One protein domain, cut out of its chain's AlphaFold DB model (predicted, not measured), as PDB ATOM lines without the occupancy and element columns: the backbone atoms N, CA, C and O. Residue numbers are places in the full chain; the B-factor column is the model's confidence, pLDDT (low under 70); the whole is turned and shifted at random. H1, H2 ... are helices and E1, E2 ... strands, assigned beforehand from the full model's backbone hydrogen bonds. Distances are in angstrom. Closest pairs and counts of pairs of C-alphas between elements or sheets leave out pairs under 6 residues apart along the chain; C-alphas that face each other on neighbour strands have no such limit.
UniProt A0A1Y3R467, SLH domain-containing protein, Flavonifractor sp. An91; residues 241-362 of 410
ATOM      1  N   ALA A 241     295.759 233.764 298.089       41.28
ATOM      2  CA  ALA A 241     295.661 235.215 297.985       41.28
ATOM      3  C   ALA A 241     297.014 235.859 298.354       41.28
ATOM      4  O   ALA A 241     297.478 235.646 299.474       41.28
ATOM      5  N   PRO A 242     297.621 236.715 297.513       44.50
ATOM      6  CA  PRO A 242     298.315 237.884 298.042       44.50
ATOM      7  C   PRO A 242     297.257 238.714 298.782       44.50
ATOM      8  O   PRO A 242     296.173 238.916 298.245       44.50
ATOM      9  N   VAL A 243     297.430 239.208 300.004       46.38
ATOM     10  CA  VAL A 243     298.539 240.037 300.469       46.38
ATOM     11  C   VAL A 243     298.605 239.915 301.999       46.38
ATOM     12  O   VAL A 243     297.803 240.535 302.697       46.38
ATOM     13  N   GLU A 244     299.584 239.197 302.546       47.62
ATOM     14  CA  GLU A 244     300.222 239.754 303.740       47.62
ATOM     15  C   GLU A 244     301.160 240.855 303.245       47.62
ATOM     16  O   GLU A 244     301.865 240.693 302.245       47.62
ATOM     17  N   LYS A 245     301.122 242.021 303.896       54.75
ATOM     18  CA  LYS A 245     302.127 243.057 303.652       54.75
ATOM     19  C   LYS A 245     303.523 242.435 303.856       54.75
ATOM     20  O   LYS A 245     303.651 241.542 304.695       54.75
ATOM     21  N   PRO A 246     304.568 242.929 303.165       59.25
ATOM     22  CA  PRO A 246     305.951 242.690 303.545       59.25
ATOM     23  C   PRO A 246     306.067 242.768 305.065       59.25
ATOM     24  O   PRO A 246     305.525 243.703 305.663       59.25
ATOM     25  N   GLY A 247     306.724 241.786 305.682       57.59
ATOM     26  CA  GLY A 247     306.991 241.845 307.113       57.59
ATOM     27  C   GLY A 247     307.607 243.201 307.464       57.59
ATOM     28  O   GLY A 247     308.442 243.721 306.725       57.59
ATOM     29  N   THR A 248     307.184 243.794 308.580       62.12
ATOM     30  CA  THR A 248     307.706 245.091 309.045       62.12
ATOM     31  C   THR A 248     309.184 245.019 309.440       62.12
ATOM     32  O   THR A 248     309.840 246.050 309.581       62.12
ATOM     33  N   ASP A 249     309.727 243.807 309.584       75.44
ATOM     34  CA  ASP A 249     311.150 243.559 309.753       75.44
ATOM     35  C   ASP A 249     311.892 243.622 308.407       75.44
ATOM     36  O   ASP A 249     312.109 242.622 307.719       75.44
ATOM     37  N   LEU A 250     312.338 244.827 308.052       76.38
ATOM     38  CA  LEU A 250     313.108 245.079 306.832       76.38
ATOM     39  C   LEU A 250     314.535 244.495 306.874       76.38
ATOM     40  O   LEU A 250     315.252 244.590 305.869       76.38
ATOM     41  N   SER A 251     314.955 243.896 308.001       77.12
ATOM     42  CA  SER A 251     316.236 243.191 308.122       77.12
ATOM     43  C   SER A 251     316.213 241.816 307.450       77.12
ATOM     44  O   SER A 251     317.254 241.383 306.955       77.12
ATOM     45  N   GLN A 252     315.040 241.193 307.315       80.19
ATOM     46  CA  GLN A 252     314.848 239.904 306.644       80.19
ATOM     47  C   GLN A 252     314.499 240.066 305.152       80.19
ATOM     48  O   GLN A 252     314.224 241.183 304.682       80.19
ATOM     49  N   PRO A 253     314.568 238.983 304.355       84.19
ATOM     50  CA  PRO A 253     313.936 238.948 303.044       84.19
ATOM     51  C   PRO A 253     312.445 239.282 303.136       84.19
ATOM     52  O   PRO A 253     311.751 238.791 304.024       84.19
ATOM     53  N   ILE A 254     311.956 240.111 302.215       84.19
ATOM     54  CA  ILE A 254     310.533 240.455 302.123       84.19
ATOM     55  C   ILE A 254     309.866 239.734 300.956       84.19
ATOM     56  O   ILE A 254     310.519 239.408 299.966       84.19
ATOM     57  N   THR A 255     308.551 239.552 301.049       84.19
ATOM     58  CA  THR A 255     307.719 239.103 299.930       84.19
ATOM     59  C   THR A 255     307.098 240.317 299.241       84.19
ATOM     60  O   THR A 255     306.461 241.147 299.889       84.19
ATOM     61  N   ILE A 256     307.306 240.431 297.935       84.25
ATOM     62  CA  ILE A 256     306.798 241.479 297.050       84.25
ATOM     63  C   ILE A 256     305.808 240.817 296.107       84.25
ATOM     64  O   ILE A 256     306.143 239.808 295.501       84.25
ATOM     65  N   TYR A 257     304.617 241.374 295.954       81.12
ATOM     66  CA  TYR A 257     303.633 240.862 295.007       81.12
ATOM     67  C   TYR A 257     303.562 241.761 293.772       81.12
ATOM     68  O   TYR A 257     303.640 242.986 293.875       81.12
ATOM     69  N   GLU A 258     303.409 241.170 292.594       76.12
ATOM     70  CA  GLU A 258     303.211 241.924 291.358       76.12
ATOM     71  C   GLU A 258     301.960 242.814 291.448       76.12
ATOM     72  O   GLU A 258     300.915 242.402 291.954       76.12
ATOM     73  N   GLY A 259     302.083 244.071 291.012       75.50
ATOM     74  CA  GLY A 259     301.027 245.084 291.141       75.50
ATOM     75  C   GLY A 259     300.841 245.645 292.558       75.50
ATOM     76  O   GLY A 259     299.996 246.518 292.771       75.50
ATOM     77  N   GLN A 260     301.621 245.190 293.542       79.06
ATOM     78  CA  GLN A 260     301.541 245.696 294.906       79.06
ATOM     79  C   GLN A 260     302.074 247.129 295.012       79.06
ATOM     80  O   GLN A 260     303.184 247.440 294.588       79.06
ATOM     81  N   THR A 261     301.337 247.992 295.714       82.62
ATOM     82  CA  THR A 261     301.888 249.269 296.190       82.62
ATOM     83  C   THR A 261     302.648 249.074 297.502       82.62
ATOM     84  O   THR A 261     302.095 248.557 298.476       82.62
ATOM     85  N   ARG A 262     303.909 249.520 297.553       84.19
ATOM     86  CA  ARG A 262     304.788 249.414 298.734       84.19
ATOM     87  C   ARG A 262     305.215 250.803 299.194       84.19
ATOM     88  O   ARG A 262     305.729 251.556 298.383       84.19
ATOM     89  N   VAL A 263     305.018 251.162 300.462       79.56
ATOM     90  CA  VAL A 263     305.311 252.519 300.971       79.56
ATOM     91  C   VAL A 263     306.639 252.544 301.730       79.56
ATOM     92  O   VAL A 263     306.891 251.680 302.567       79.56
ATOM     93  N   ALA A 264     307.479 253.545 301.461       77.19
ATOM     94  CA  ALA A 264     308.720 253.779 302.195       77.19
ATOM     95  C   ALA A 264     308.458 253.922 303.708       77.19
ATOM     96  O   ALA A 264     307.555 254.646 304.123       77.19
ATOM     97  N   GLY A 265     309.242 253.217 304.528       72.75
ATOM     98  CA  GLY A 265     309.063 253.139 305.985       72.75
ATOM     99  C   GLY A 265     308.274 251.908 306.451       72.75
ATOM    100  O   GLY A 265     308.570 251.379 307.516       72.75
ATOM    101  N   GLU A 266     307.351 251.395 305.630       73.31
ATOM    102  CA  GLU A 266     306.730 250.063 305.804       73.31
ATOM    103  C   GLU A 266     307.394 249.003 304.908       73.31
ATOM    104  O   GLU A 266     307.182 247.804 305.065       73.31
ATOM    105  N   SER A 267     308.179 249.452 303.931       80.56
ATOM    106  CA  SER A 267     308.887 248.633 302.958       80.56
ATOM    107  C   SER A 267     310.145 249.354 302.465       80.56
ATOM    108  O   SER A 267     310.448 250.483 302.866       80.56
ATOM    109  N   ARG A 268     310.870 248.690 301.569       82.06
ATOM    110  CA  ARG A 268     312.099 249.161 300.921       82.06
ATOM    111  C   ARG A 268     312.143 248.672 299.474       82.06
ATOM    112  O   ARG A 268     311.405 247.753 299.121       82.06
ATOM    113  N   LEU A 269     313.031 249.245 298.663       84.44
ATOM    114  CA  LEU A 269     313.363 248.672 297.359       84.44
ATOM    115  C   LEU A 269     313.830 247.221 297.504       84.44
ATOM    116  O   LEU A 269     314.291 246.786 298.574       84.44
ATOM    117  N   ALA A 270     313.632 246.474 296.429       89.56
ATOM    118  CA  ALA A 270     313.966 245.069 296.386       89.56
ATOM    119  C   ALA A 270     315.479 244.853 296.494       89.56
ATOM    120  O   ALA A 270     316.286 245.654 296.024       89.56
ATOM    121  N   ARG A 271     315.876 243.751 297.126       88.25
ATOM    122  CA  ARG A 271     317.270 243.305 297.198       88.25
ATOM    123  C   ARG A 271     317.367 241.804 296.970       88.25
ATOM    124  O   ARG A 271     316.371 241.085 296.988       88.25
ATOM    125  N   GLU A 272     318.590 241.332 296.786       87.56
ATOM    126  CA  GLU A 272     318.874 239.906 296.656       87.56
ATOM    127  C   GLU A 272     318.367 239.121 297.877       87.56
ATOM    128  O   GLU A 272     318.535 239.542 299.023       87.56
ATOM    129  N   GLY A 273     317.711 237.991 297.614       81.25
ATOM    130  CA  GLY A 273     317.057 237.145 298.608       81.25
ATOM    131  C   GLY A 273     315.575 237.446 298.841       81.25
ATOM    132  O   GLY A 273     314.878 236.559 299.327       81.25
ATOM    133  N   ASP A 274     315.069 238.631 298.476       88.94
ATOM    134  CA  ASP A 274     313.627 238.916 298.538       88.94
ATOM    135  C   ASP A 274     312.841 237.986 297.600       88.94
ATOM    136  O   ASP A 274     313.366 237.485 296.606       88.94
ATOM    137  N   ILE A 275     311.568 237.755 297.906       84.81
ATOM    138  CA  ILE A 275     310.691 236.876 297.132       84.81
ATOM    139  C   ILE A 275     309.724 237.747 296.342       84.81
ATOM    140  O   ILE A 275     308.873 238.404 296.927       84.81
ATOM    141  N   PHE A 276     309.810 237.731 295.017       82.44
ATOM    142  CA  PHE A 276     308.795 238.313 294.152       82.44
ATOM    143  C   PHE A 276     307.761 237.253 293.781       82.44
ATOM    144  O   PHE A 276     308.097 236.207 293.236       82.44
ATOM    145  N   VAL A 277     306.499 237.516 294.072       75.06
ATOM    146  CA  VAL A 277     305.366 236.678 293.708       75.06
ATOM    147  C   VAL A 277     304.702 237.338 292.514       75.06
ATOM    148  O   VAL A 277     304.052 238.377 292.649       75.06
ATOM    149  N   LYS A 278     304.894 236.742 291.338       71.44
ATOM    150  CA  LYS A 278     304.164 237.128 290.132       71.44
ATOM    151  C   LYS A 278     302.675 236.967 290.386       71.44
ATOM    152  O   LYS A 278     302.262 236.179 291.239       71.44
ATOM    153  N   ALA A 279     301.846 237.682 289.651       57.06
ATOM    154  CA  ALA A 279     300.421 237.652 289.923       57.06
ATOM    155  C   ALA A 279     299.731 236.365 289.403       57.06
ATOM    156  O   ALA A 279     298.562 236.142 289.708       57.06
ATOM    157  N   ASP A 280     300.473 235.456 288.753       52.22
ATOM    158  CA  ASP A 280     300.103 234.040 288.559       52.22
ATOM    159  C   ASP A 280     300.440 233.120 289.762       52.22
ATOM    160  O   ASP A 280     300.144 231.923 289.731       52.22
ATOM    161  N   GLY A 281     301.050 233.667 290.820       55.28
ATOM    162  CA  GLY A 281     301.486 232.950 292.020       55.28
ATOM    163  C   GLY A 281     302.939 232.470 291.998       55.28
ATOM    164  O   GLY A 281     303.459 232.030 293.027       55.28
ATOM    165  N   THR A 282     303.630 232.562 290.858       62.03
ATOM    166  CA  THR A 282     305.021 232.115 290.721       62.03
ATOM    167  C   THR A 282     305.928 232.887 291.671       62.03
ATOM    168  O   THR A 282     306.031 234.111 291.596       62.03
ATOM    169  N   LYS A 283     306.636 232.163 292.541       74.69
ATOM    170  CA  LYS A 283     307.592 232.739 293.494       74.69
ATOM    171  C   LYS A 283     308.989 232.752 292.892       74.69
ATOM    172  O   LYS A 283     309.535 231.713 292.527       74.69
ATOM    173  N   VAL A 284     309.580 233.933 292.829       76.62
ATOM    174  CA  VAL A 284     310.917 234.194 292.310       76.62
ATOM    175  C   VAL A 284     311.761 234.748 293.445       76.62
ATOM    176  O   VAL A 284     311.539 235.866 293.897       76.62
ATOM    177  N   VAL A 285     312.752 233.985 293.904       85.12
ATOM    178  CA  VAL A 285     313.782 234.537 294.794       85.12
ATOM    179  C   VAL A 285     314.680 235.443 293.957       85.12
ATOM    180  O   VAL A 285     315.298 234.992 292.986       85.12
ATOM    181  N   LEU A 286     314.717 236.728 294.297       87.12
ATOM    182  CA  LEU A 286     315.491 237.730 293.583       87.12
ATOM    183  C   LEU A 286     316.982 237.471 293.777       87.12
ATOM    184  O   LEU A 286     317.459 237.277 294.894       87.12
ATOM    185  N   LYS A 287     317.721 237.489 292.674       87.69
ATOM    186  CA  LYS A 287     319.174 237.329 292.631       87.69
ATOM    187  C   LYS A 287     319.765 238.296 291.624       87.69
ATOM    188  O   LYS A 287     319.058 238.821 290.763       87.69
ATOM    189  N   LYS A 288     321.071 238.510 291.711       89.19
ATOM    190  CA  LYS A 288     321.783 239.232 290.658       89.19
ATOM    191  C   LYS A 288     321.974 238.331 289.439       89.19
ATOM    192  O   LYS A 288     322.373 237.171 289.571       89.19
ATOM    193  N   GLY A 289     321.652 238.855 288.262       82.44
ATOM    194  CA  GLY A 289     321.907 238.192 286.991       82.44
ATOM    195  C   GLY A 289     323.379 238.271 286.572       82.44
ATOM    196  O   GLY A 289     324.234 238.718 287.347       82.44
ATOM    197  N   PRO A 290     323.700 237.801 285.353       84.69
ATOM    198  CA  PRO A 290     325.067 237.728 284.840       84.69
ATOM    199  C   PRO A 290     325.848 239.046 284.896       84.69
ATOM    200  O   PRO A 290     327.067 239.005 285.050       84.69
ATOM    201  N   ASN A 291     325.161 240.187 284.812       86.75
ATOM    202  CA  ASN A 291     325.773 241.512 284.780       86.75
ATOM    203  C   ASN A 291     325.660 242.259 286.117       86.75
ATOM    204  O   ASN A 291     325.938 243.453 286.207       86.75
ATOM    205  N   GLY A 292     325.281 241.554 287.189       85.81
ATOM    206  CA  GLY A 292     325.209 242.112 288.539       85.81
ATOM    207  C   GLY A 292     323.939 242.916 288.828       85.81
ATOM    208  O   GLY A 292     323.829 243.470 289.927       85.81
ATOM    209  N   VAL A 293     322.991 242.947 287.887       92.00
ATOM    210  CA  VAL A 293     321.688 243.609 288.027       92.00
ATOM    211  C   VAL A 293     320.707 242.679 288.742       92.00
ATOM    212  O   VAL A 293     320.610 241.490 288.428       92.00
ATOM    213  N   LEU A 294     319.995 243.192 289.744       91.56
ATOM    214  CA  LEU A 294     318.996 242.425 290.491       91.56
ATOM    215  C   LEU A 294     317.786 242.115 289.603       91.56
ATOM    216  O   LEU A 294     317.227 243.020 289.004       91.56
ATOM    217  N   GLY A 295     317.340 240.860 289.556       87.31
ATOM    218  CA  GLY A 295     316.165 240.491 288.758       87.31
ATOM    219  C   GLY A 295     316.456 240.253 287.274       87.31
ATOM    220  O   GLY A 295     315.549 239.849 286.549       87.31
ATOM    221  N   GLU A 296     317.699 240.457 286.822       90.75
ATOM    222  CA  GLU A 296     318.080 240.277 285.418       90.75
ATOM    223  C   GLU A 296     317.838 238.831 284.951       90.75
ATOM    224  O   GLU A 296     318.317 237.862 285.555       90.75
ATOM    225  N   GLY A 297     317.063 238.687 283.873       81.81
ATOM    226  CA  GLY A 297     316.631 237.414 283.300       81.81
ATOM    227  C   GLY A 297     315.627 236.641 284.161       81.81
ATOM    228  O   GLY A 297     315.410 235.450 283.926       81.81
ATOM    229  N   GLN A 298     315.040 237.264 285.188       82.31
ATOM    230  CA  GLN A 298     314.051 236.624 286.065       82.31
ATOM    231  C   GLN A 298     312.597 236.937 285.668       82.31
ATOM    232  O   GLN A 298     311.670 236.323 286.210       82.31
ATOM    233  N   GLY A 299     312.383 237.851 284.709       84.12
ATOM    234  CA  GLY A 299     311.053 238.210 284.204       84.12
ATOM    235  C   GLY A 299     310.138 238.773 285.292       84.12
ATOM    236  O   GLY A 299     309.003 238.318 285.435       84.12
ATOM    237  N   VAL A 300     310.679 239.654 286.137       87.12
ATOM    238  CA  VAL A 300     309.974 240.322 287.242       87.12
ATOM    239  C   VAL A 300     310.323 241.809 287.267       87.12
ATOM    240  O   VAL A 300     311.422 242.191 286.870       87.12
ATOM    241  N   ALA A 301     309.409 242.630 287.784       91.88
ATOM    242  CA  ALA A 301     309.562 244.077 287.929       91.88
ATOM    243  C   ALA A 301     309.462 244.478 289.415       91.88
ATOM    244  O   ALA A 301     308.441 245.018 289.853       91.88
ATOM    245  N   PRO A 302     310.475 244.153 290.239       90.38
ATOM    246  CA  PRO A 302     310.332 244.136 291.690       90.38
ATOM    247  C   PRO A 302     310.152 245.517 292.329       90.38
ATOM    248  O   PRO A 302     309.565 245.608 293.409       90.38
ATOM    249  N   ASP A 303     310.594 246.591 291.674       90.88
ATOM    250  CA  ASP A 303     310.481 247.956 292.196       90.88
ATOM    251  C   ASP A 303     309.254 248.722 291.679       90.88
ATOM    252  O   ASP A 303     308.927 249.783 292.219       90.88
ATOM    253  N   LEU A 304     308.511 248.164 290.715       88.94
ATOM    254  CA  LEU A 304     307.271 248.760 290.221       88.94
ATOM    255  C   LEU A 304     306.247 248.911 291.362       88.94
ATOM    256  O   LEU A 304     306.037 247.994 292.155       88.94
ATOM    257  N   GLY A 305     305.606 250.078 291.461       86.00
ATOM    258  CA  GLY A 305     304.627 250.373 292.512       86.00
ATOM    259  C   GLY A 305     305.231 250.763 293.869       86.00
ATOM    260  O   GLY A 305     304.488 251.025 294.821       86.00
ATOM    261  N   PHE A 306     306.561 250.846 293.989       86.94
ATOM    262  CA  PHE A 306     307.200 251.408 295.180       86.94
ATOM    263  C   PHE A 306     306.899 252.908 295.300       86.94
ATOM    264  O   PHE A 306     307.039 253.673 294.351       86.94
ATOM    265  N   LYS A 307     306.473 253.352 296.480       84.06
ATOM    266  CA  LYS A 307     306.069 254.724 296.774       84.06
ATOM    267  C   LYS A 307     306.976 255.314 297.840       84.06
ATOM    268  O   LYS A 307     307.004 254.842 298.976       84.06
ATOM    269  N   ALA A 308     307.634 256.411 297.495       78.38
ATOM    270  CA  ALA A 308     308.466 257.169 298.410       78.38
ATOM    271  C   ALA A 308     307.905 258.574 298.640       78.38
ATOM    272  O   ALA A 308     307.645 259.336 297.706       78.38
ATOM    273  N   THR A 309     307.742 258.930 299.911       65.81
ATOM    274  CA  THR A 309     307.461 260.299 300.347       65.81
ATOM    275  C   THR A 309     308.729 260.908 300.929       65.81
ATOM    276  O   THR A 309     309.214 260.392 301.935       65.81
ATOM    277  N   PRO A 310     309.259 262.009 300.372       57.59
ATOM    278  CA  PRO A 310     310.234 262.803 301.103       57.59
ATOM    279  C   PRO A 310     309.566 263.411 302.343       57.59
ATOM    280  O   PRO A 310     308.380 263.757 302.307       57.59
ATOM    281  N   ASN A 311     310.326 263.608 303.424       51.62
ATOM    282  CA  ASN A 311     309.869 264.465 304.515       51.62
ATOM    283  C   ASN A 311     309.523 265.848 303.923       51.62
ATOM    284  O   ASN A 311     310.403 266.526 303.400       51.62
ATOM    285  N   ALA A 312     308.240 266.227 304.003       49.50
ATOM    286  CA  ALA A 312     307.651 267.499 303.554       49.50
ATOM    287  C   ALA A 312     307.275 267.692 302.054       49.50
ATOM    288  O   ALA A 312     307.230 268.836 301.603       49.50
ATOM    289  N   GLY A 313     306.932 266.653 301.268       55.94
ATOM    290  CA  GLY A 313     306.539 266.842 299.848       55.94
ATOM    291  C   GLY A 313     305.550 265.836 299.228       55.94
ATOM    292  O   GLY A 313     305.068 264.922 299.894       55.94
ATOM    293  N   LYS A 314     305.233 266.021 297.927       57.69
ATOM    294  CA  LYS A 314     304.385 265.111 297.119       57.69
ATOM    295  C   LYS A 314     305.056 263.736 296.983       57.69
ATOM    296  O   LYS A 314     306.252 263.660 296.724       57.69
ATOM    297  N   ALA A 315     304.279 262.666 297.143       64.81
ATOM    298  CA  ALA A 315     304.766 261.297 296.998       64.81
ATOM    299  C   ALA A 315     305.104 260.975 295.534       64.81
ATOM    300  O   ALA A 315     304.278 261.233 294.660       64.81
ATOM    301  N   GLY A 316     306.271 260.377 295.292       73.25
ATOM    302  CA  GLY A 316     306.582 259.721 294.023       73.25
ATOM    303  C   GLY A 316     306.198 258.246 294.099       73.25
ATOM    304  O   GLY A 316     306.479 257.599 295.111       73.25
ATOM    305  N   THR A 317     305.594 257.709 293.041       83.75
ATOM    306  CA  THR A 317     305.395 256.265 292.844       83.75
ATOM    307  C   THR A 317     306.238 255.829 291.654       83.75
ATOM    308  O   THR A 317     306.264 256.534 290.651       83.75
ATOM    309  N   VAL A 318     306.929 254.698 291.766       85.62
ATOM    310  CA  VAL A 318     307.624 254.069 290.643       85.62
ATOM    311  C   VAL A 318     306.572 253.515 289.693       85.62
ATOM    312  O   VAL A 318     305.858 252.564 290.017       85.62
ATOM    313  N   THR A 319     306.465 254.135 288.532       85.81
ATOM    314  CA  THR A 319     305.534 253.796 287.457       85.81
ATOM    315  C   THR A 319     306.329 253.459 286.200       85.81
ATOM    316  O   THR A 319     307.471 253.887 286.035       85.81
ATOM    317  N   ASN A 320     305.750 252.634 285.327       85.69
ATOM    318  CA  ASN A 320     306.413 252.242 284.087       85.69
ATOM    319  C   ASN A 320     306.562 253.463 283.168       85.69
ATOM    320  O   ASN A 320     305.585 254.177 282.954       85.69
ATOM    321  N   GLN A 321     307.755 253.667 282.606       84.06
ATOM    322  CA  GLN A 321     308.111 254.753 281.679       84.06
ATOM    323  C   GLN A 321     308.066 256.176 282.252       84.06
ATOM    324  O   GLN A 321     308.406 257.123 281.542       84.06
ATOM    325  N   GLU A 322     307.703 256.369 283.520       81.69
ATOM    326  CA  GLU A 322     307.721 257.699 284.120       81.69
ATOM    327  C   GLU A 322     308.966 257.892 284.977       81.69
ATOM    328  O   GLU A 322     309.443 257.000 285.686       81.69
ATOM    329  N   ARG A 323     309.495 259.112 284.918       78.06
ATOM    330  CA  ARG A 323     310.658 259.488 285.703       78.06
ATOM    331  C   ARG A 323     310.313 259.487 287.183       78.06
ATOM    332  O   ARG A 323     309.441 260.238 287.628       78.06
ATOM    333  N   PHE A 324     311.074 258.734 287.964       77.75
ATOM    334  CA  PHE A 324     310.906 258.702 289.403       77.75
ATOM    335  C   PHE A 324     311.763 259.781 290.076       77.75
ATOM    336  O   PHE A 324     312.992 259.797 289.985       77.75
ATOM    337  N   SER A 325     311.105 260.713 290.765       72.19
ATOM    338  CA  SER A 325     311.761 261.795 291.506       72.19
ATOM    339  C   SER A 325     311.091 261.983 292.869       72.19
ATOM    340  O   SER A 325     310.251 262.871 293.047       72.19
ATOM    341  N   PRO A 326     311.400 261.122 293.856       62.44
ATOM    342  CA  PRO A 326     311.061 261.437 295.228       62.44
ATOM    343  C   PRO A 326     311.943 262.622 295.634       62.44
ATOM    344  O   PRO A 326     313.135 262.646 295.335       62.44
ATOM    345  N   GLY A 327     311.371 263.644 296.272       59.69
ATOM    346  CA  GLY A 327     312.154 264.784 296.767       59.69
ATOM    347  C   GLY A 327     313.333 264.360 297.674       59.69
ATOM    348  O   GLY A 327     313.488 263.183 297.989       59.69
ATOM    349  N   PRO A 328     314.160 265.303 298.152       52.91
ATOM    350  CA  PRO A 328     315.535 265.063 298.628       52.91
ATOM    351  C   PRO A 328     315.708 264.251 299.935       52.91
ATOM    352  O   PRO A 328     316.744 264.365 300.583       52.91
ATOM    353  N   VAL A 329     314.734 263.445 300.367       51.78
ATOM    354  CA  VAL A 329     314.732 262.792 301.685       51.78
ATOM    355  C   VAL A 329     314.397 261.302 301.605       51.78
ATOM    356  O   VAL A 329     313.429 260.829 302.194       51.78
ATOM    357  N   LEU A 330     315.232 260.545 300.903       52.56
ATOM    358  CA  LEU A 330     315.438 259.126 301.190       52.56
ATOM    359  C   LEU A 330     316.909 259.002 301.603       52.56
ATOM    360  O   LEU A 330     317.771 259.533 300.912       52.56
ATOM    361  N   GLY A 331     317.193 258.436 302.782       55.84
ATOM    362  CA  GLY A 331     318.551 258.321 303.345       55.84
ATOM    363  C   GLY A 331     319.453 257.346 302.569       55.84
ATOM    364  O   GLY A 331     319.474 257.357 301.345       55.84
ATOM    365  N   ASP A 332     320.160 256.441 303.256       46.41
ATOM    366  CA  ASP A 332     321.087 255.446 302.659       46.41
ATOM    367  C   ASP A 332     320.437 254.425 301.686       46.41
ATOM    368  O   ASP A 332     321.090 253.516 301.181       46.41
ATOM    369  N   TYR A 333     319.151 254.585 301.369       54.22
ATOM    370  CA  TYR A 333     318.347 253.739 300.482       54.22
ATOM    371  C   TYR A 333     318.271 254.274 299.047       54.22
ATOM    372  O   TYR A 333     317.254 254.088 298.386       54.22
ATOM    373  N   ASN A 334     319.301 254.979 298.575       61.75
ATOM    374  CA  ASN A 334     319.279 255.684 297.288       61.75
ATOM    375  C   ASN A 334     319.880 254.905 296.124       61.75
ATOM    376  O   ASN A 334     319.837 255.406 295.008       61.75
ATOM    377  N   LEU A 335     320.455 253.725 296.354       71.00
ATOM    378  CA  LEU A 335     321.184 253.006 295.317       71.00
ATOM    379  C   LEU A 335     320.332 251.897 294.701       71.00
ATOM    380  O   LEU A 335     319.737 251.096 295.419       71.00
ATOM    381  N   ASN A 336     320.302 251.849 293.374       72.69
ATOM    382  CA  ASN A 336     319.833 250.697 292.617       72.69
ATOM    383  C   ASN A 336     320.811 249.514 292.772       72.69
ATOM    384  O   ASN A 336     321.829 249.600 293.475       72.69
ATOM    385  N   SER A 337     320.538 248.394 292.104       78.38
ATOM    386  CA  SER A 337     321.297 247.154 292.311       78.38
ATOM    387  C   SER A 337     322.775 247.229 291.889       78.38
ATOM    388  O   SER A 337     323.592 246.430 292.370       78.38
ATOM    389  N   ILE A 338     323.124 248.229 291.071       80.31
ATOM    390  CA  ILE A 338     324.481 248.525 290.585       80.31
ATOM    391  C   ILE A 338     325.174 249.666 291.352       80.31
ATOM    392  O   ILE A 338     326.241 250.131 290.951       80.31
ATOM    393  N   GLY A 339     324.602 250.131 292.468       74.00
ATOM    394  CA  GLY A 339     325.232 251.148 293.312       74.00
ATOM    395  C   GLY A 339     325.098 252.581 292.781       74.00
ATOM    396  O   GLY A 339     325.876 253.451 293.179       74.00
ATOM    397  N   LYS A 340     324.153 252.844 291.869       77.06
ATOM    398  CA  LYS A 340     323.860 254.175 291.308       77.06
ATOM    399  C   LYS A 340     322.589 254.754 291.906       77.06
ATOM    400  O   LYS A 340     321.666 254.025 292.242       77.06
ATOM    401  N   ALA A 341     322.543 256.078 292.030       71.81
ATOM    402  CA  ALA A 341     321.355 256.743 292.535       71.81
ATOM    403  C   ALA A 341     320.186 256.593 291.546       71.81
ATOM    404  O   ALA A 341     320.320 257.046 290.414       71.81
ATOM    405  N   TYR A 342     319.054 256.016 291.964       72.06
ATOM    406  CA  TYR A 342     317.840 255.954 291.123       72.06
ATOM    407  C   TYR A 342     317.053 257.273 291.120       72.06
ATOM    408  O   TYR A 342     316.087 257.430 290.375       72.06
ATOM    409  N   ASN A 343     317.407 258.232 291.984       69.38
ATOM    410  CA  ASN A 343     316.775 259.546 291.962       69.38
ATOM    411  C   ASN A 343     317.002 260.167 290.582       69.38
ATOM    412  O   ASN A 343     318.154 260.336 290.175       69.38
ATOM    413  N   ASN A 344     315.911 260.550 289.913       73.25
ATOM    414  CA  ASN A 344     315.916 261.116 288.568       73.25
ATOM    415  C   ASN A 344     316.109 260.072 287.443       73.25
ATOM    416  O   ASN A 344     316.382 260.486 286.310       73.25
ATOM    417  N   ASP A 345     315.938 258.781 287.745       81.44
ATOM    418  CA  ASP A 345     315.969 257.647 286.811       81.44
ATOM    419  C   ASP A 345     314.543 257.202 286.412       81.44
ATOM    420  O   ASP A 345     313.560 257.516 287.096       81.44
ATOM    421  N   THR A 346     314.413 256.504 285.288       88.50
ATOM    422  CA  THR A 346     313.137 255.983 284.772       88.50
ATOM    423  C   THR A 346     313.090 254.479 284.982       88.50
ATOM    424  O   THR A 346     314.039 253.777 284.648       88.50
ATOM    425  N   TYR A 347     311.982 253.967 285.511       90.12
ATOM    426  CA  TYR A 347     311.781 252.525 285.622       90.12
ATOM    427  C   TYR A 347     311.030 252.014 284.394       90.12
ATOM    428  O   TYR A 347     309.963 252.531 284.054       90.12
ATOM    429  N   LYS A 348     311.584 251.014 283.711       91.25
ATOM    430  CA  LYS A 348     311.031 250.483 282.460       91.25
ATOM    431  C   LYS A 348     310.772 248.995 282.594       91.25
ATOM    432  O   LYS A 348     311.660 248.252 283.013       91.25
ATOM    433  N   VAL A 349     309.577 248.576 282.200       87.38
ATOM    434  CA  VAL A 349     309.152 247.176 282.176       87.38
ATOM    435  C   VAL A 349     309.052 246.706 280.736       87.38
ATOM    436  O   VAL A 349     308.372 247.328 279.924       87.38
ATOM    437  N   ASN A 350     309.717 245.595 280.438       81.56
ATOM    438  CA  ASN A 350     309.577 244.859 279.195       81.56
ATOM    439  C   ASN A 350     308.187 244.190 279.166       81.56
ATOM    440  O   ASN A 350     307.933 243.294 279.981       81.56
ATOM    441  N   PRO A 351     307.286 244.578 278.245       74.75
ATOM    442  CA  PRO A 351     305.911 244.085 278.240       74.75
ATOM    443  C   PRO A 351     305.783 242.619 277.793       74.75
ATOM    444  O   PRO A 351     304.736 242.014 278.011       74.75
ATOM    445  N   TRP A 352     306.827 242.020 277.206       69.50
ATOM    446  CA  TRP A 352     306.829 240.615 276.776       69.50
ATOM    447  C   TRP A 352     307.352 239.658 277.843       69.50
ATOM    448  O   TRP A 352     306.882 238.525 277.938       69.50
ATOM    449  N   THR A 353     308.343 240.084 278.629       73.56
ATOM    450  CA  THR A 353     308.985 239.225 279.640       73.56
ATOM    451  C   THR A 353     308.545 239.540 281.067       73.56
ATOM    452  O   THR A 353     308.790 238.733 281.966       73.56
ATOM    453  N   GLY A 354     307.923 240.703 281.295       78.12
ATOM    454  CA  GLY A 354     307.615 241.223 282.630       78.12
ATOM    455  C   GLY A 354     308.850 241.707 283.397       78.12
ATOM    456  O   GLY A 354     308.769 241.988 284.590       78.12
ATOM    457  N   GLU A 355     310.009 241.773 282.740       86.44
ATOM    458  CA  GLU A 355     311.266 242.192 283.349       86.44
ATOM    459  C   GLU A 355     311.323 243.711 283.494       86.44
ATOM    460  O   GLU A 355     311.165 244.432 282.511       86.44
ATOM    461  N   GLY A 356     311.520 244.202 284.718       90.75
ATOM    462  CA  GLY A 356     311.548 245.628 285.026       90.75
ATOM    463  C   GLY A 356     312.844 246.049 285.699       90.75
ATOM    464  O   GLY A 356     313.202 245.492 286.735       90.75
ATOM    465  N   HIS A 357     313.482 247.083 285.154       92.44
ATOM    466  CA  HIS A 357     314.733 247.649 285.667       92.44
ATOM    467  C   HIS A 357     314.740 249.170 285.561       92.44
ATOM    468  O   HIS A 357     313.981 249.772 284.790       92.44
ATOM    469  N   TRP A 358     315.625 249.793 286.332       91.94
ATOM    470  CA  TRP A 358     315.951 251.209 286.187       91.94
ATOM    471  C   TRP A 358     316.706 251.447 284.862       91.94
ATOM    472  O   TRP A 358     317.429 250.566 284.403       91.94
ATOM    473  N   ASP A 359     316.578 252.613 284.223       90.25
ATOM    474  CA  ASP A 359     317.201 252.901 282.912       90.25
ATOM    475  C   ASP A 359     318.729 252.721 282.951       90.25
ATOM    476  O   ASP A 359     319.356 252.193 282.026       90.25
ATOM    477  N   THR A 360     319.341 253.084 284.081       90.69
ATOM    478  CA  THR A 360     320.774 252.863 284.316       90.69
ATOM    479  C   THR A 360     321.160 251.386 284.426       90.69
ATOM    480  O   THR A 360     322.273 251.019 284.055       90.69
ATOM    481  N   GLU A 361     320.267 250.524 284.904       92.56
ATOM    482  CA  GLU A 361     320.465 249.070 284.930       92.56
ATOM    483  C   GLU A 361     320.207 248.456 283.553       92.56
ATOM    484  O   GLU A 361     320.982 247.607 283.111       92.56
ATOM    485  N   TRP A 362     319.190 248.941 282.832       92.56
ATOM    486  CA  TRP A 362     318.962 248.577 281.436       92.56
ATOM    487  C   TRP A 362     320.187 248.866 280.578       92.56
ATOM    488  O   TRP A 362     320.564 248.019 279.779       92.56
TER     489      TRP A 362
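What this domain is: This is residues 241 to 362 of the 410 residues of the protein "SLH domain-containing protein" of Flavonifractor sp. An91 (UniProt A0A1Y3R467). Little regular structure: loops make most of a compact body that holds a small sheet, E1, E2 and E3, a hairpin, E5 and E6, followed by the short helix H1, and the strand E4. The printed part has 122 residues, 24 in named elements, mostly strand, in the order E1 E2 E3 E4 E5 E6 H1. The three-stranded sheet is mixed; the radius of gyration of the C-alphas is 13.4 A and the spans are 38 by 30 by 24 A.

How they stand to each other: E2, residues 275 to 277, is parallel to E1, residues 255 to 257, with N 256 and O 275 2.8 A apart. E2 and E3, residues 283 to 285, form an antiparallel hairpin, with N 284 and O 276 2.7 A apart. E5, residues 345 to 349, and E6, residues 356 to 358, form another, with N 348 and O 357 2.9 A apart. H1, residues 359 to 362, is too short for an O i to N i+4 pair; its one O i to N i+3 pair is within range. E4, residues 306 to 308, pairs with no named strand.

Where its parts are: E1 begins at C-alpha 255 (307.719, 239.103, 299.930). E5 is 13.3 A long. H1 ends at C-alpha 362 (318.962, 248.577, 281.436).

The domain as a whole: The printed part has no cut. The links E1 to E2, E3 to E4 and E4 to E5 are long. Mean pLDDT of the printed part is 76.2, with 30 residues under 70.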